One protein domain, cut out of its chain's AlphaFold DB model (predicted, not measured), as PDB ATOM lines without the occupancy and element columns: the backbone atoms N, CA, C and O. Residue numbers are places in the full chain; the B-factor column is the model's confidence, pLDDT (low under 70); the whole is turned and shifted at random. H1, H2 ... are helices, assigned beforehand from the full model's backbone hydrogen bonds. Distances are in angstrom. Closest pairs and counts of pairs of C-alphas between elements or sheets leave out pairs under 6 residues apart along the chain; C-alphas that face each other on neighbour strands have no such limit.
ATOM      1  N   SER A   9      47.316  41.367 -12.049       70.75
ATOM      2  CA  SER A   9      46.510  42.144 -12.997       70.75
ATOM      3  C   SER A   9      45.125  41.539 -13.250       70.75
ATOM      4  O   SER A   9      44.143  42.276 -13.343       70.75
ATOM      5  N   VAL A  10      45.034  40.210 -13.324       76.50
ATOM      6  CA  VAL A  10      43.773  39.482 -13.524       76.50
ATOM      7  C   VAL A  10      42.947  39.502 -12.240       76.50
ATOM      8  O   VAL A  10      41.739  39.712 -12.302       76.50
ATOM      9  N   MET A  11      43.595  39.384 -11.078       76.88
ATOM     10  CA  MET A  11      42.930  39.500  -9.772       76.88
ATOM     11  C   MET A  11      42.230  40.856  -9.620       76.88
ATOM     12  O   MET A  11      41.046  40.906  -9.296       76.88
ATOM     13  N   ILE A  12      42.920  41.955  -9.938       80.38
ATOM     14  CA  ILE A  12      42.365  43.314  -9.822       80.38
ATOM     15  C   ILE A  12      41.198  43.538 -10.794       80.38
ATOM     16  O   ILE A  12      40.228  44.219 -10.456       80.38
ATOM     17  N   GLN A  13      41.276  42.996 -12.013       84.25
ATOM     18  CA  GLN A  13      40.170  43.071 -12.974       84.25
ATOM     19  C   GLN A  13      38.948  42.305 -12.464       84.25
ATOM     20  O   GLN A  13      37.857  42.873 -12.411       84.25
ATOM     21  N   ARG A  14      39.141  41.071 -11.984       82.75
ATOM     22  CA  ARG A  14      38.057  40.260 -11.420       82.75
ATOM     23  C   ARG A  14      37.441  40.886 -10.175       82.75
ATOM     24  O   ARG A  14      36.230  40.846 -10.015       82.75
ATOM     25  N   GLU A  15      38.223  41.529  -9.313       83.06
ATOM     26  CA  GLU A  15      37.672  42.246  -8.155       83.06
ATOM     27  C   GLU A  15      36.725  43.387  -8.556       83.06
ATOM     28  O   GLU A  15      35.723  43.626  -7.876       83.06
ATOM     29  N   LYS A  16      36.993  44.070  -9.676       86.12
ATOM     30  CA  LYS A  16      36.078  45.088 -10.216       86.12
ATOM     31  C   LYS A  16      34.796  44.464 -10.760       86.12
ATOM     32  O   LYS A  16      33.723  45.014 -10.527       86.12
ATOM     33  N   GLU A  17      34.902  43.328 -11.439       85.00
ATOM     34  CA  GLU A  17      33.746  42.592 -11.962       85.00
ATOM     35  C   GLU A  17      32.857  42.065 -10.829       85.00
ATOM     36  O   GLU A  17      31.641  42.242 -10.862       85.00
ATOM     37  N   ILE A  18      33.454  41.535  -9.758       86.31
ATOM     38  CA  ILE A  18      32.731  41.085  -8.560       86.31
ATOM     39  C   ILE A  18      31.937  42.221  -7.927       86.31
ATOM     40  O   ILE A  18      30.793  42.044  -7.505       86.31
ATOM     41  N   LEU A  19      32.544  43.401  -7.858       87.25
ATOM     42  CA  LEU A  19      31.889  44.590  -7.340       87.25
ATOM     43  C   LEU A  19      30.692  44.984  -8.214       87.25
ATOM     44  O   LEU A  19      29.668  45.374  -7.659       87.25
ATOM     45  N   SER A  20      30.785  44.858  -9.542       87.06
ATOM     46  CA  SER A  20      29.655  45.135 -10.438       87.06
ATOM     47  C   SER A  20      28.568  44.058 -10.426       87.06
ATOM     48  O   SER A  20      27.393  44.408 -10.490       87.06
ATOM     49  N   GLU A  21      28.929  42.777 -10.327       84.69
ATOM     50  CA  GLU A  21      27.987  41.652 -10.436       84.69
ATOM     51  C   GLU A  21      27.329  41.298  -9.097       84.69
ATOM     52  O   GLU A  21      26.117  41.113  -9.025       84.69
ATOM     53  N   TYR A  22      28.117  41.234  -8.020       84.12
ATOM     54  CA  TYR A  22      27.682  40.736  -6.708       84.12
ATOM     55  C   TYR A  22      27.664  41.820  -5.621       84.12
ATOM     56  O   TYR A  22      27.237  41.570  -4.491       84.12
ATOM     57  N   ASN A  23      28.119  43.035  -5.941       88.88
ATOM     58  CA  ASN A  23      28.059  44.206  -5.064       88.88
ATOM     59  C   ASN A  23      28.728  44.002  -3.687       88.88
ATOM     60  O   ASN A  23      28.209  44.453  -2.660       88.88
ATOM     61  N   PHE A  24      29.881  43.326  -3.620       89.44
ATOM     62  CA  PHE A  24      30.685  43.227  -2.393       89.44
ATOM     63  C   PHE A  24      32.160  43.574  -2.615       89.44
ATOM     64  O   PHE A  24      32.671  43.552  -3.732       89.44
ATOM     65  N   ARG A  25      32.832  43.960  -1.526       89.62
ATOM     66  CA  ARG A  25      34.232  44.400  -1.477       89.62
ATOM     67  C   ARG A  25      34.950  43.749  -0.297       89.62
ATOM     68  O   ARG A  25      34.320  43.176   0.588       89.62
ATOM     69  N   SER A  26      36.266  43.926  -0.227       86.88
ATOM     70  CA  SER A  26      37.108  43.444   0.880       86.88
ATOM     71  C   SER A  26      36.712  43.994   2.264       86.88
ATOM     72  O   SER A  26      37.010  43.379   3.285       86.88
ATOM     73  N   ALA A  27      36.015  45.133   2.314       88.88
ATOM     74  CA  ALA A  27      35.523  45.728   3.555       88.88
ATOM     75  C   ALA A  27      34.267  45.039   4.127       88.88
ATOM     76  O   ALA A  27      33.984  45.214   5.310       88.88
ATOM     77  N   ASN A  28      33.521  44.272   3.321       90.25
ATOM     78  CA  ASN A  28      32.310  43.591   3.780       90.25
ATOM     79  C   ASN A  28      32.642  42.445   4.743       90.25
ATOM     80  O   ASN A  28      33.704  41.820   4.646       90.25
ATOM     81  N   THR A  29      31.721  42.184   5.671       91.44
ATOM     82  CA  THR A  29      31.819  41.062   6.614       91.44
ATOM     83  C   THR A  29      31.574  39.732   5.912       91.44
ATOM     84  O   THR A  29      30.907  39.674   4.876       91.44
ATOM     85  N   LEU A  30      32.111  38.648   6.470       88.31
ATOM     86  CA  LEU A  30      31.946  37.310   5.904       88.31
ATOM     87  C   LEU A  30      30.460  36.907   5.840       88.31
ATOM     88  O   LEU A  30      30.016  36.360   4.832       88.31
ATOM     89  N   GLU A  31      29.663  37.285   6.842       89.81
ATOM     90  CA  GLU A  31      28.210  37.075   6.860       89.81
ATOM     91  C   GLU A  31      27.458  37.892   5.786       89.81
ATOM     92  O   GLU A  31      26.498  37.412   5.178       89.81
ATOM     93  N   GLU A  32      27.862  39.139   5.524       90.81
ATOM     94  CA  GLU A  32      27.289  39.939   4.430       90.81
ATOM     95  C   GLU A  32      27.608  39.340   3.061       90.81
ATOM     96  O   GLU A  32      26.749  39.312   2.178       90.81
ATOM     97  N   VAL A  33      28.839  38.862   2.879       89.62
ATOM     98  CA  VAL A  33      29.287  38.245   1.627       89.62
ATOM     99  C   VAL A  33      28.557  36.924   1.401       89.62
ATOM    100  O   VAL A  33      28.046  36.708   0.305       89.62
ATOM    101  N   ALA A  34      28.409  36.094   2.437       88.56
ATOM    102  CA  ALA A  34      27.628  34.861   2.369       88.56
ATOM    103  C   ALA A  34      26.175  35.123   1.945       88.56
ATOM    104  O   ALA A  34      25.646  34.424   1.083       88.56
ATOM    105  N   ARG A  35      25.549  36.178   2.489       89.44
ATOM    106  CA  ARG A  35      24.195  36.596   2.094       89.44
ATOM    107  C   ARG A  35      24.121  37.049   0.639       89.44
ATOM    108  O   ARG A  35      23.212  36.635  -0.073       89.44
ATOM    109  N   LYS A  36      25.066  37.875   0.185       89.94
ATOM    110  CA  LYS A  36      25.107  38.367  -1.206       89.94
ATOM    111  C   LYS A  36      25.365  37.253  -2.218       89.94
ATOM    112  O   LYS A  36      24.821  37.292  -3.314       89.94
ATOM    113  N   LEU A  37      26.158  36.256  -1.836       86.44
ATOM    114  CA  LEU A  37      26.462  35.075  -2.643       86.44
ATOM    115  C   LEU A  37      25.435  33.938  -2.483       86.44
ATOM    116  O   LEU A  37      25.619  32.878  -3.081       86.44
ATOM    117  N   LEU A  38      24.367  34.153  -1.699       86.75
ATOM    118  CA  LEU A  38      23.289  33.189  -1.441       86.75
ATOM    119  C   LEU A  38      23.797  31.825  -0.937       86.75
ATOM    120  O   LEU A  38      23.330  30.767  -1.356       86.75
ATOM    121  N   ILE A  39      24.775  31.845  -0.031       86.81
ATOM    122  CA  ILE A  39      25.391  30.632   0.516       86.81
ATOM    123  C   ILE A  39      24.490  30.052   1.610       86.81
ATOM    124  O   ILE A  39      24.244  30.702   2.625       86.81
ATOM    125  N   ALA A  40      24.014  28.821   1.411       81.81
ATOM    126  CA  ALA A  40      23.144  28.132   2.367       81.81
ATOM    127  C   ALA A  40      23.892  27.630   3.619       81.81
ATOM    128  O   ALA A  40      23.324  27.627   4.708       81.81
ATOM    129  N   ASP A  41      25.158  27.224   3.469       86.00
ATOM    130  CA  ASP A  41      25.989  26.660   4.540       86.00
ATOM    131  C   ASP A  41      27.302  27.446   4.679       86.00
ATOM    132  O   ASP A  41      28.266  27.257   3.926       86.00
ATOM    133  N   ILE A  42      27.321  28.371   5.643       86.75
ATOM    134  CA  ILE A  42      28.464  29.256   5.902       86.75
ATOM    135  C   ILE A  42      29.635  28.468   6.510       86.75
ATOM    136  O   ILE A  42      30.795  28.769   6.225       86.75
ATOM    137  N   ASP A  43      29.361  27.445   7.316       88.25
ATOM    138  CA  ASP A  43      30.391  26.681   8.020       88.25
ATOM    139  C   ASP A  43      31.185  25.827   7.029       88.25
ATOM    140  O   ASP A  43      32.422  25.851   7.013       88.25
ATOM    141  N   ARG A  44      30.491  25.168   6.097       87.12
ATOM    142  CA  ARG A  44      31.151  24.455   5.001       87.12
ATOM    143  C   ARG A  44      31.913  25.408   4.083       87.12
ATOM    144  O   ARG A  44      33.029  25.092   3.673       87.12
ATOM    145  N   TRP A  45      31.379  26.595   3.803       89.81
ATOM    146  CA  TRP A  45      32.084  27.604   3.011       89.81
ATOM    147  C   TRP A  45      33.365  28.123   3.688       89.81
ATOM    148  O   TRP A  45      34.404  28.231   3.032       89.81
ATOM    149  N   LYS A  46      33.342  28.340   5.011       89.31
ATOM    150  CA  LYS A  46      34.527  28.683   5.820       89.31
ATOM    151  C   LYS A  46      35.630  27.632   5.687       89.31
ATOM    152  O   LYS A  46      36.793  28.002   5.522       89.31
ATOM    153  N   SER A  47      35.273  26.347   5.648       88.94
ATOM    154  CA  SER A  47      36.253  25.270   5.445       88.94
ATOM    155  C   SER A  47      37.011  25.399   4.113       88.94
ATOM    156  O   SER A  47      38.229  25.226   4.077       88.94
ATOM    157  N   TYR A  48      36.332  25.810   3.034       85.88
ATOM    158  CA  TYR A  48      36.953  26.033   1.721       85.88
ATOM    159  C   TYR A  48      37.817  27.294   1.673       85.88
ATOM    160  O   TYR A  48      38.778  27.369   0.908       85.88
ATOM    161  N   LEU A  49      37.520  28.274   2.524       87.44
ATOM    162  CA  LEU A  49      38.366  29.449   2.710       87.44
ATOM    163  C   LEU A  49      39.628  29.145   3.531       87.44
ATOM    164  O   LEU A  49      40.566  29.943   3.494       87.44
ATOM    165  N   GLY A  50      39.695  27.989   4.201       86.19
ATOM    166  CA  GLY A  50      40.762  27.637   5.141       86.19
ATOM    167  C   GLY A  50      40.567  28.267   6.522       86.19
ATOM    168  O   GLY A  50      41.541  28.483   7.237       86.19
ATOM    169  N   LEU A  51      39.323  28.603   6.869       88.75
ATOM    170  CA  LEU A  51      38.927  29.132   8.169       88.75
ATOM    171  C   LEU A  51      38.319  28.028   9.040       88.75
ATOM    172  O   LEU A  51      37.829  27.013   8.543       88.75
ATOM    173  N   GLU A  52      38.308  28.256  10.351       88.44
ATOM    174  CA  GLU A  52      37.639  27.374  11.305       88.44
ATOM    175  C   GLU A  52      36.111  27.446  11.116       88.44
ATOM    176  O   GLU A  52      35.537  28.528  11.279       88.44
ATOM    177  N   PRO A  53      35.433  26.329  10.793       85.62
ATOM    178  CA  PRO A  53      34.010  26.343  10.450       85.62
ATOM    179  C   PRO A  53      33.133  26.780  11.631       85.62
ATOM    180  O   PRO A  53      32.301  27.670  11.486       85.62
ATOM    181  N   GLU A  54      33.380  26.247  12.828       85.75
ATOM    182  CA  GLU A  54      32.534  26.471  14.014       85.75
ATOM    183  C   GLU A  54      32.753  27.837  14.696       85.75
ATOM    184  O   GLU A  54      32.015  28.228  15.607       85.75
ATOM    185  N   ASN A  55      33.769  28.595  14.276       89.69
ATOM    186  CA  ASN A  55      34.150  29.835  14.936       89.69
ATOM    187  C   ASN A  55      33.282  31.019  14.477       89.69
ATOM    188  O   ASN A  55      33.614  31.747  13.541       89.69
ATOM    189  N   LYS A  56      32.190  31.265  15.209       87.25
ATOM    190  CA  LYS A  56      31.223  32.347  14.931       87.25
ATOM    191  C   LYS A  56      31.799  33.765  14.986       87.25
ATOM    192  O   LYS A  56      31.188  34.701  14.481       87.25
ATOM    193  N   LYS A  57      32.967  33.971  15.610       88.25
ATOM    194  CA  LYS A  57      33.587  35.308  15.659       88.25
ATOM    195  C   LYS A  57      34.070  35.753  14.279       88.25
ATOM    196  O   LYS A  57      34.031  36.948  13.988       88.25
ATOM    197  N   LEU A  58      34.478  34.801  13.437       87.06
ATOM    198  CA  LEU A  58      34.989  35.061  12.090       87.06
ATOM    199  C   LEU A  58      33.906  35.619  11.157       87.06
ATOM    200  O   LEU A  58      34.223  36.401  10.264       87.06
ATOM    201  N   ASP A  59      32.637  35.303  11.415       86.75
ATOM    202  CA  ASP A  59      31.503  35.721  10.581       86.75
ATOM    203  C   ASP A  59      31.340  37.252  10.559       86.75
ATOM    204  O   ASP A  59      31.027  37.852   9.529       86.75
ATOM    205  N   SER A  60      31.647  37.891  11.693       89.62
ATOM    206  CA  SER A  60      31.594  39.348  11.874       89.62
ATOM    207  C   SER A  60      32.839  40.090  11.370       89.62
ATOM    208  O   SER A  60      32.861  41.323  11.333       89.62
ATOM    209  N   MET A  61      33.901  39.370  10.992       90.38
ATOM    210  CA  MET A  61      35.140  39.977  10.509       90.38
ATOM    211  C   MET A  61      35.034  40.315   9.022       90.38
ATOM    212  O   MET A  61      34.404  39.602   8.241       90.38
ATOM    213  N   SER A  62      35.663  41.422   8.619       90.81
ATOM    214  CA  SER A  62      35.755  41.786   7.206       90.81
ATOM    215  C   SER A  62      36.732  40.882   6.461       90.81
ATOM    216  O   SER A  62      37.736  40.442   7.030       90.81
ATOM    217  N   LEU A  63      36.483  40.658   5.168       88.12
ATOM    218  CA  LEU A  63      37.370  39.866   4.306       88.12
ATOM    219  C   LEU A  63      38.827  40.362   4.360       88.12
ATOM    220  O   LEU A  63      39.755  39.560   4.437       88.12
ATOM    221  N   GLN A  64      39.028  41.682   4.420       89.12
ATOM    222  CA  GLN A  64      40.347  42.301   4.555       89.12
ATOM    223  C   GLN A  64      41.059  41.903   5.857       89.12
ATOM    224  O   GLN A  64      42.252  41.617   5.830       89.12
ATOM    225  N   LYS A  65      40.345  41.856   6.993       88.75
ATOM    226  CA  LYS A  65      40.923  41.422   8.280       88.75
ATOM    227  C   LYS A  65      41.265  39.935   8.286       88.75
ATOM    228  O   LYS A  65      42.178  39.532   8.996       88.75
ATOM    229  N   LEU A  66      40.537  39.143   7.504       86.69
ATOM    230  CA  LEU A  66      40.772  37.711   7.330       86.69
ATOM    231  C   LEU A  66      41.854  37.409   6.278       86.69
ATOM    232  O   LEU A  66      42.204  36.249   6.087       86.69
ATOM    233  N   GLY A  67      42.384  38.426   5.583       86.69
ATOM    234  CA  GLY A  67      43.359  38.236   4.505       86.69
ATOM    235  C   GLY A  67      42.780  37.523   3.277       86.69
ATOM    236  O   GLY A  67      43.517  36.891   2.519       86.69
ATOM    237  N   ILE A  68      41.461  37.587   3.081       87.00
ATOM    238  CA  ILE A  68      40.754  36.910   1.991       87.00
ATOM    239  C   ILE A  68      40.430  37.934   0.904       87.00
ATOM    240  O   ILE A  68      39.723  38.912   1.139       87.00
ATOM    241  N   ALA A  69      40.924  37.695  -0.311       88.50
ATOM    242  CA  ALA A  69      40.533  38.485  -1.473       88.50
ATOM    243  C   ALA A  69      39.060  38.208  -1.848       88.50
ATOM    244  O   ALA A  69      38.630  37.050  -1.778       88.50
ATOM    245  N   PRO A  70      38.291  39.211  -2.314       87.31
ATOM    246  CA  PRO A  70      36.927  39.011  -2.811       87.31
ATOM    247  C   PRO A  70      36.818  37.900  -3.864       87.31
ATOM    248  O   PRO A  70      35.877  37.109  -3.835       87.31
ATOM    249  N   TYR A  71      37.817  37.774  -4.743       88.06
ATOM    250  CA  TYR A  71      37.859  36.704  -5.742       88.06
ATOM    251  C   TYR A  71      37.997  35.311  -5.120       88.06
ATOM    252  O   TYR A  71      37.310  34.380  -5.529       88.06
ATOM    253  N   ARG A  72      38.800  35.162  -4.059       88.62
ATOM    254  CA  ARG A  72      38.922  33.890  -3.330       88.62
ATOM    255  C   ARG A  72      37.605  33.492  -2.657       88.62
ATOM    256  O   ARG A  72      37.271  32.310  -2.640       88.62
ATOM    257  N   ALA A  73      36.851  34.465  -2.144       88.12
ATOM    258  CA  ALA A  73      35.517  34.236  -1.592       88.12
ATOM    259  C   ALA A  73      34.542  33.679  -2.643       88.12
ATOM    260  O   ALA A  73      33.833  32.708  -2.369       88.12
ATOM    261  N   LEU A  74      34.571  34.236  -3.857       89.38
ATOM    262  CA  LEU A  74      33.780  33.750  -4.985       89.38
ATOM    263  C   LEU A  74      34.205  32.343  -5.427       89.38
ATOM    264  O   LEU A  74      33.354  31.470  -5.565       89.38
ATOM    265  N   LEU A  75      35.506  32.074  -5.569       90.12
ATOM    266  CA  LEU A  75      36.001  30.736  -5.926       90.12
ATOM    267  C   LEU A  75      35.586  29.671  -4.902       90.12
ATOM    268  O   LEU A  75      35.183  28.572  -5.278       90.12
ATOM    269  N   ALA A  76      35.636  29.996  -3.608       89.19
ATOM    270  CA  ALA A  76      35.179  29.095  -2.554       89.19
ATOM    271  C   ALA A  76      33.665  28.831  -2.634       89.19
ATOM    272  O   ALA A  76      33.225  27.713  -2.363       89.19
ATOM    273  N   GLN A  77      32.871  29.828  -3.039       90.06
ATOM    274  CA  GLN A  77      31.443  29.635  -3.289       90.06
ATOM    275  C   GLN A  77      31.218  28.714  -4.492       90.06
ATOM    276  O   GLN A  77      30.500  27.725  -4.358       90.06
ATOM    277  N   GLN A  78      31.891  28.955  -5.618       89.31
ATOM    278  CA  GLN A  78      31.791  28.100  -6.804       89.31
ATOM    279  C   GLN A  78      32.147  26.649  -6.483       89.31
ATOM    280  O   GLN A  78      31.408  25.737  -6.842       89.31
ATOM    281  N   TYR A  79      33.225  26.439  -5.729       89.19
ATOM    282  CA  TYR A  79      33.626  25.107  -5.302       89.19
ATOM    283  C   TYR A  79      32.585  24.449  -4.387       89.19
ATOM    284  O   TYR A  79      32.307  23.263  -4.530       89.19
ATOM    285  N   SER A  80      31.976  25.210  -3.471       86.44
ATOM    286  CA  SER A  80      30.935  24.683  -2.580       86.44
ATOM    287  C   SER A  80      29.659  24.260  -3.317       86.44
ATOM    288  O   SER A  80      29.015  23.300  -2.899       86.44
ATOM    289  N   VAL A  81      29.318  24.958  -4.405       86.19
ATOM    290  CA  VAL A  81      28.099  24.723  -5.192       86.19
ATOM    291  C   VAL A  81      28.331  23.633  -6.240       86.19
ATOM    292  O   VAL A  81      27.575  22.669  -6.297       86.19
ATOM    293  N   TYR A  82      29.389  23.763  -7.043       85.12
ATOM    294  CA  TYR A  82      29.620  22.926  -8.224       85.12
ATOM    295  C   TYR A  82      30.672  21.827  -8.013       85.12
ATOM    296  O   TYR A  82      30.746  20.890  -8.802       85.12
ATOM    297  N   GLY A  83      31.517  21.929  -6.983       85.44
ATOM    298  CA  GLY A  83      32.659  21.025  -6.772       85.44
ATOM    299  C   GLY A  83      33.892  21.338  -7.631       85.44
ATOM    300  O   GLY A  83      34.897  20.632  -7.541       85.44
ATOM    301  N   PHE A  84      33.840  22.398  -8.439       89.38
ATOM    302  CA  PHE A  84      34.943  22.925  -9.246       89.38
ATOM    303  C   PHE A  84      34.852  24.458  -9.328       89.38
ATOM    304  O   PHE A  84      33.877  25.062  -8.883       89.38
ATOM    305  N   THR A  85      35.885  25.104  -9.869       89.75
ATOM    306  CA  THR A  85      35.974  26.573  -9.966       89.75
ATOM    307  C   THR A  85      36.265  27.026 -11.392       89.75
ATOM    308  O   THR A  85      36.642  26.216 -12.233       89.75
ATOM    309  N   GLU A  86      36.178  28.328 -11.668       86.19
ATOM    310  CA  GLU A  86      36.649  28.913 -12.937       86.19
ATOM    311  C   GLU A  86      38.120  28.604 -13.260       86.19
ATOM    312  O   GLU A  86      38.510  28.534 -14.427       86.19
ATOM    313  N   LEU A  87      38.942  28.408 -12.228       87.69
ATOM    314  CA  LEU A  87      40.361  28.086 -12.371       87.69
ATOM    315  C   LEU A  87      40.613  26.594 -12.598       87.69
ATOM    316  O   LEU A  87      41.716  26.224 -12.996       87.69
ATOM    317  N   SER A  88      39.613  25.748 -12.348       86.88
ATOM    318  CA  SER A  88      39.729  24.308 -12.541       86.88
ATOM    319  C   SER A  88      39.876  23.970 -14.018       86.88
ATOM    320  O   SER A  88      39.348  24.651 -14.904       86.88
ATOM    321  N   THR A  89      40.612  22.898 -14.278       90.00
ATOM    322  CA  THR A  89      40.803  22.368 -15.628       90.00
ATOM    323  C   THR A  89      39.541  21.660 -16.123       90.00
ATOM    324  O   THR A  89      38.697  21.232 -15.330       90.00
ATOM    325  N   ILE A  90      39.400  21.488 -17.444       87.19
ATOM    326  CA  ILE A  90      38.285  20.701 -18.006       87.19
ATOM    327  C   ILE A  90      38.281  19.281 -17.429       87.19
ATOM    328  O   ILE A  90      37.215  18.719 -17.190       87.19
ATOM    329  N   THR A  91      39.453  18.688 -17.202       88.88
ATOM    330  CA  THR A  91      39.562  17.333 -16.652       88.88
ATOM    331  C   THR A  91      39.042  17.252 -15.219       88.88
ATOM    332  O   THR A  91      38.300  16.324 -14.905       88.88
ATOM    333  N   GLU A  92      39.362  18.230 -14.372       89.75
ATOM    334  CA  GLU A  92      38.837  18.334 -13.004       89.75
ATOM    335  C   GLU A  92      37.325  18.588 -12.982       89.75
ATOM    336  O   GLU A  92      36.592  17.941 -12.229       89.75
ATOM    337  N   ALA A  93      36.835  19.489 -13.836       89.31
ATOM    338  CA  ALA A  93      35.407  19.773 -13.950       89.31
ATOM    339  C   ALA A  93      34.626  18.541 -14.451       89.31
ATOM    340  O   ALA A  93      33.594  18.178 -13.891       89.31
ATOM    341  N   ALA A  94      35.158  17.819 -15.438       88.94
ATOM    342  CA  ALA A  94      34.572  16.569 -15.916       88.94
ATOM    343  C   ALA A  94      34.562  15.481 -14.829       88.94
ATOM    344  O   ALA A  94      33.576  14.757 -14.687       88.94
ATOM    345  N   ALA A  95      35.648  15.372 -14.056       89.31
ATOM    346  CA  ALA A  95      35.771  14.399 -12.976       89.31
ATOM    347  C   ALA A  95      34.790  14.680 -11.828       89.31
ATOM    348  O   ALA A  95      34.119  13.757 -11.372       89.31
ATOM    349  N   SER A  96      34.657  15.939 -11.401       88.88
ATOM    350  CA  SER A  96      33.708  16.333 -10.345       88.88
ATOM    351  C   SER A  96      32.250  16.066 -10.736       88.88
ATOM    352  O   SER A  96      31.476  15.574  -9.918       88.88
ATOM    353  N   LEU A  97      31.895  16.290 -12.003       88.31
ATOM    354  CA  LEU A  97      30.553  16.044 -12.542       88.31
ATOM    355  C   LEU A  97      30.313  14.593 -12.991       88.31
ATOM    356  O   LEU A  97      29.237  14.272 -13.495       88.31
ATOM    357  N   ASN A  98      31.299  13.697 -12.850       88.38
ATOM    358  CA  ASN A  98      31.254  12.326 -13.380       88.38
ATOM    359  C   ASN A  98      30.860  12.256 -14.872       88.38
ATOM    360  O   ASN A  98      30.172  11.331 -15.320       88.38
ATOM    361  N   MET A  99      31.293  13.241 -15.659       87.62
ATOM    362  CA  MET A  99      30.991  13.350 -17.082       87.62
ATOM    363  C   MET A  99      32.194  12.894 -17.922       87.62
ATOM    364  O   MET A  99      33.334  13.258 -17.629       87.62
ATOM    365  N   PRO A 100      31.999  12.134 -19.016       88.94
ATOM    366  CA  PRO A 100      33.101  11.805 -19.912       88.94
ATOM    367  C   PRO A 100      33.705  13.067 -20.547       88.94
ATOM    368  O   PRO A 100      33.006  13.804 -21.244       88.94
ATOM    369  N   ILE A 101      35.021  13.262 -20.406       88.94
ATOM    370  CA  ILE A 101      35.753  14.441 -20.919       88.94
ATOM    371  C   ILE A 101      35.470  14.687 -22.410       88.94
ATOM    372  O   ILE A 101      35.251  15.818 -22.835       88.94
ATOM    373  N   LYS A 102      35.417  13.621 -23.221       88.38
ATOM    374  CA  LYS A 102      35.111  13.720 -24.658       88.38
ATOM    375  C   LYS A 102      33.731  14.337 -24.913       88.38
ATOM    376  O   LYS A 102      33.586  15.144 -25.826       88.38
ATOM    377  N   LYS A 103      32.727  13.954 -24.119       87.38
ATOM    378  CA  LYS A 103      31.366  14.489 -24.231       87.38
ATOM    379  C   LYS A 103      31.298  15.925 -23.742       87.38
ATOM    380  O   LYS A 103      30.726  16.750 -24.440       87.38
ATOM    381  N   MET A 104      31.967  16.233 -22.634       87.50
ATOM    382  CA  MET A 104      32.057  17.601 -22.129       87.50
ATOM    383  C   MET A 104      32.673  18.539 -23.175       87.50
ATOM    384  O   MET A 104      32.080  19.556 -23.512       87.50
ATOM    385  N   LYS A 105      33.800  18.155 -23.789       89.56
ATOM    386  CA  LYS A 105      34.426  18.925 -24.880       89.56
ATOM    387  C   LYS A 105      33.525  19.084 -26.103       89.56
ATOM    388  O   LYS A 105      33.522  20.146 -26.717       89.56
ATOM    389  N   GLN A 106      32.799  18.025 -26.468       88.69
ATOM    390  CA  GLN A 106      31.861  18.054 -27.588       88.69
ATOM    391  C   GLN A 106      30.733  19.062 -27.333       88.69
ATOM    392  O   GLN A 106      30.417  19.845 -28.222       88.69
ATOM    393  N   MET A 107      30.153  19.063 -26.130       86.75
ATOM    394  CA  MET A 107      29.046  19.958 -25.770       86.75
ATOM    395  C   MET A 107      29.508  21.403 -25.541       86.75
ATOM    396  O   MET A 107      28.777  22.331 -25.857       86.75
ATOM    397  N   LEU A 108      30.757  21.610 -25.110       85.69
ATOM    398  CA  LEU A 108      31.398  22.931 -25.072       85.69
ATOM    399  C   LEU A 108      31.716  23.500 -26.471       85.69
ATOM    400  O   LEU A 108      32.200  24.623 -26.576       85.69
ATOM    401  N   GLY A 109      31.491  22.743 -27.552       84.81
ATOM    402  CA  GLY A 109      31.736  23.205 -28.921       84.81
ATOM    403  C   GLY A 109      33.219  23.326 -29.290       84.81
ATOM    404  O   GLY A 109      33.564  24.040 -30.230       84.81
ATOM    405  N   LEU A 110      34.114  22.642 -28.567       85.06
ATOM    406  CA  LEU A 110      35.544  22.669 -28.875       85.06
ATOM    407  C   LEU A 110      35.819  21.887 -30.178       85.06
ATOM    408  O   LEU A 110      35.370  20.743 -30.300       85.06
ATOM    409  N   PRO A 111      36.597  22.450 -31.129       73.31
ATOM    410  CA  PRO A 111      36.738  21.912 -32.487       73.31
ATOM    411  C   PRO A 111      37.359  20.506 -32.541       73.31
ATOM    412  O   PRO A 111      37.087  19.763 -33.477       73.31
ATOM    413  N   ASP A 112      38.113  20.103 -31.509       77.25
ATOM    414  CA  ASP A 112      38.733  18.778 -31.406       77.25
ATOM    415  C   ASP A 112      38.463  18.117 -30.047       77.25
ATOM    416  O   ASP A 112      39.293  18.159 -29.130       77.25
ATOM    417  N   SER A 113      37.324  17.427 -29.937       72.88
ATOM    418  CA  SER A 113      36.899  16.710 -28.718       72.88
ATOM    419  C   SER A 113      37.823  15.557 -28.286       72.88
ATOM    420  O   SER A 113      37.755  15.098 -27.145       72.88
ATOM    421  N   ILE A 114      38.700  15.085 -29.178       74.31
ATOM    422  CA  ILE A 114      39.639  13.976 -28.931       74.31
ATOM    423  C   ILE A 114      41.023  14.495 -28.511       74.31
ATOM    424  O   ILE A 114      41.767  13.795 -27.824       74.31
ATOM    425  N   SER A 115      41.378  15.726 -28.888       77.94
ATOM    426  CA  SER A 115      42.711  16.273 -28.624       77.94
ATOM    427  C   SER A 115      42.933  16.550 -27.132       77.94
ATOM    428  O   SER A 115      42.032  17.005 -26.424       77.94
ATOM    429  N   ARG A 116      44.165  16.322 -26.653       81.31
ATOM    430  CA  ARG A 116      44.580  16.657 -25.275       81.31
ATOM    431  C   ARG A 116      44.943  18.130 -25.070       81.31
ATOM    432  O   ARG A 116      45.218  18.551 -23.952       81.31
ATOM    433  N   LYS A 117      44.938  18.920 -26.148       81.50
ATOM    434  CA  LYS A 117      45.363  20.327 -26.158       81.50
ATOM    435  C   LYS A 117      44.590  21.183 -25.150       81.50
ATOM    436  O   LYS A 117      45.157  22.093 -24.565       81.50
ATOM    437  N   TRP A 118      43.315  20.868 -24.954       78.88
ATOM    438  CA  TRP A 118      42.393  21.655 -24.138       78.88
ATOM    439  C   TRP A 118      42.243  21.130 -22.704       78.88
ATOM    440  O   TRP A 118      41.635  21.803 -21.885       78.88
ATOM    441  N   ASP A 119      42.793  19.952 -22.387       80.69
ATOM    442  CA  ASP A 119      42.558  19.276 -21.100       80.69
ATOM    443  C   ASP A 119      43.093  20.052 -19.898       80.69
ATOM    444  O   ASP A 119      42.461  20.066 -18.849       80.69
ATOM    445  N   HIS A 120      44.239  20.712 -20.066       83.19
ATOM    446  CA  HIS A 120      44.942  21.423 -18.996       83.19
ATOM    447  C   HIS A 120      44.584  22.911 -18.936       83.19
ATOM    448  O   HIS A 120      45.114  23.636 -18.097       83.19
ATOM    449  N   ASN A 121      43.711  23.382 -19.829       84.31
ATOM    450  CA  ASN A 121      43.278  24.769 -19.810       84.31
ATOM    451  C   ASN A 121      42.208  24.943 -18.733       84.31
ATOM    452  O   ASN A 121      41.295  24.119 -18.616       84.31
ATOM    453  N   SER A 122      42.321  26.022 -17.962       85.50
ATOM    454  CA  SER A 122      41.274  26.414 -17.027       85.50
ATOM    455  C   SER A 122      40.012  26.825 -17.783       85.50
ATOM    456  O   SER A 122      40.083  27.333 -18.908       85.50
ATOM    457  N   LEU A 123      38.850  26.635 -17.160       85.50
ATOM    458  CA  LEU A 123      37.571  27.084 -17.719       85.50
ATOM    459  C   LEU A 123      37.595  28.588 -18.034       85.50
ATOM    460  O   LEU A 123      37.127  29.007 -19.094       85.50
ATOM    461  N   GLN A 124      38.248  29.377 -17.175       84.75
ATOM    462  CA  GLN A 124      38.469  30.805 -17.381       84.75
ATOM    463  C   GLN A 124      39.238  31.102 -18.675       84.75
ATOM    464  O   GLN A 124      38.840  31.988 -19.427       84.75
ATOM    465  N   ALA A 125      40.316  30.365 -18.969       84.75
ATOM    466  CA  ALA A 125      41.114  30.580 -20.181       84.75
ATOM    467  C   ALA A 125      40.327  30.284 -21.470       84.75
ATOM    468  O   ALA A 125      40.689  30.747 -22.550       84.75
ATOM    469  N   LEU A 126      39.250  29.508 -21.353       83.19
ATOM    470  CA  LEU A 126      38.349  29.152 -22.440       83.19
ATOM    471  C   LEU A 126      37.085  30.026 -22.478       83.19
ATOM    472  O   LEU A 126      36.226  29.797 -23.323       83.19
ATOM    473  N   ASN A 127      36.992  31.037 -21.605       84.69
ATOM    474  CA  ASN A 127      35.840  31.928 -21.441       84.69
ATOM    475  C   ASN A 127      34.530  31.208 -21.076       84.69
ATOM    476  O   ASN A 127      33.448  31.686 -21.417       84.69
ATOM    477  N   PHE A 128      34.616  30.077 -20.369       85.44
ATOM    478  CA  PHE A 128      33.447  29.366 -19.856       85.44
ATOM    479  C   PHE A 128      33.224  29.664 -18.378       85.44
ATOM    480  O   PHE A 128      34.163  29.650 -17.580       85.44
ATOM    481  N   THR A 129      31.964  29.884 -18.001       86.75
ATOM    482  CA  THR A 129      31.579  30.029 -16.592       86.75
ATOM    483  C   THR A 129      31.146  28.682 -15.999       86.75
ATOM    484  O   THR A 129      30.626  27.828 -16.723       86.75
ATOM    485  N   PRO A 130      31.285  28.463 -14.678       86.62
ATOM    486  CA  PRO A 130      30.857  27.215 -14.044       86.62
ATOM    487  C   PRO A 130      29.359  26.935 -14.225       86.62
ATOM    488  O   PRO A 130      28.960  25.792 -14.422       86.62
ATOM    489  N   GLN A 131      28.544  27.992 -14.273       86.56
ATOM    490  CA  GLN A 131      27.105  27.918 -14.544       86.56
ATOM    491  C   GLN A 131      26.798  27.356 -15.943       86.56
ATOM    492  O   GLN A 131      25.828  26.627 -16.125       86.56
ATOM    493  N   GLN A 132      27.602  27.697 -16.956       87.12
ATOM    494  CA  GLN A 132      27.438  27.140 -18.303       87.12
ATOM    495  C   GLN A 132      27.783  25.650 -18.326       87.12
ATOM    496  O   GLN A 132      27.079  24.867 -18.960       87.12
ATOM    497  N   VAL A 133      28.833  25.253 -17.605       89.06
ATOM    498  CA  VAL A 133      29.236  23.848 -17.484       89.06
ATOM    499  C   VAL A 133      28.158  23.021 -16.778       89.06
ATOM    500  O   VAL A 133      27.856  21.914 -17.218       89.06
ATOM    501  N   GLU A 134      27.531  23.559 -15.732       89.56
ATOM    502  CA  GLU A 134      26.421  22.885 -15.057       89.56
ATOM    503  C   GLU A 134      25.204  22.713 -15.978       89.56
ATOM    504  O   GLU A 134      24.628  21.629 -16.033       89.56
ATOM    505  N   LYS A 135      24.840  23.735 -16.763       91.00
ATOM    506  CA  LYS A 135      23.754  23.616 -17.754       91.00
ATOM    507  C   LYS A 135      24.024  22.508 -18.771       91.00
ATOM    508  O   LYS A 135      23.134  21.719 -19.066       91.00
ATOM    509  N   ILE A 136      25.263  22.413 -19.253       90.00
ATOM    510  CA  ILE A 136      25.696  21.332 -20.150       90.00
ATOM    511  C   ILE A 136      25.583  19.969 -19.460       90.00
ATOM    512  O   ILE A 136      25.200  18.981 -20.086       90.00
ATOM    513  N   HIS A 137      25.916  19.895 -18.172       90.31
ATOM    514  CA  HIS A 137      25.767  18.665 -17.408       90.31
ATOM    515  C   HIS A 137      24.301  18.240 -17.283       90.31
ATOM    516  O   HIS A 137      24.005  17.066 -17.493       90.31
ATOM    517  N   GLN A 138      23.394  19.182 -17.009       89.44
ATOM    518  CA  GLN A 138      21.953  18.925 -16.948       89.44
ATOM    519  C   GLN A 138      21.423  18.404 -18.293       89.44
ATOM    520  O   GLN A 138      20.791  17.348 -18.339       89.44
ATOM    521  N   GLU A 139      21.786  19.064 -19.397       89.56
ATOM    522  CA  GLU A 139      21.435  18.622 -20.753       89.56
ATOM    523  C   GLU A 139      21.965  17.207 -21.042       89.56
ATOM    524  O   GLU A 139      21.246  16.342 -21.541       89.56
TER     525      GLU A 139
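AT A GLANCE: This is residues 9 to 139 of the 257 residues of an uncharacterized protein of Candidatus Cloacimonetes bacterium HGW-Cloacimonetes-3 (UniProt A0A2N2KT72). Two lobes of helices and loops sit end to end: H1, H2, H3 and H4 with the loop of residues 50 to 69 make one, and H5, H6 and H7 with the loop of residues 108 to 129 make the other. H4 runs through the middle of the model towards the second lobe, with H3 packed crosswise on it and H1 lying across its first residues. The printed part has 131 residues with seven named helices, H1 to H7 in order, and no named strand; the class is all helix. It is compact by its radius of gyration of the C-alphas, 16.2 A, yet elongated in outline, spanning 49 by 30 by 22 A.

IN THESE COORDINATES: Find C-alpha 9 at (46.510, 42.144, -12.997); from there H1, the longest helix, runs through residues 9 to 22 for 19.9 A. H2 is residues 30 to 36 and H3 residues 42 to 49. Look next for C-alpha 70 at (36.927, 39.011, -2.811), where H4 begins; it runs to residue 82 over 18.5 A. H5 is residues 90 to 96 and H6 residues 101 to 107. H7, residues 130 to 139, covers 14.4 A and ends with C-alpha 139 at (21.435, 18.622, -20.753).

HOW THE PARTS SIT: Start at H1, which touches residues 70 to 71 of H4 alone; the closest C-alphas, of Glu 15 and Tyr 71, are 6.0 A apart, and the steep tilt of 68 degrees is only just short of about perpendicular. H4 is the hub, touching three helices. At Ala 76 you find H3, whose Tyr 48 gives the closest C-alphas, 5.5 A apart, at a steep tilt of 66 degrees, opposite ways. H2 and H4 are near each other. H2 is close to H3 but not clearly touching it, with the C-alphas of Ala 34 and Ile 42 closest at 6.7 A. H4 only just touches H7, with 3 pairs of C-alphas within 8 A; the closest, of Tyr 82 and Pro 130, are 7.3 A apart, at a shallow tilt of 14 degrees, the same way. H6 only just touches H7, also with 3 pairs, closest at Met 107 and Ile 136, 6.7 A between C-alphas. H5 touches H6, the C-alphas of Ala 94 and Ile 101 being closest at 5.6 A. H1 and H7, for instance, are apart. In each of the seven helices every O i to N i+4 pair is within hydrogen-bond range.

THE WHOLE: The two C-alphas farthest apart, of Lys 57 and Asp 112, are 50.1 A apart. The printed part has no cut. The links from H3 to H4, 20 residues, and from H6 to H7, 22 residues, are long. Mean pLDDT of the printed part is 86.6, and no printed residue is under 70.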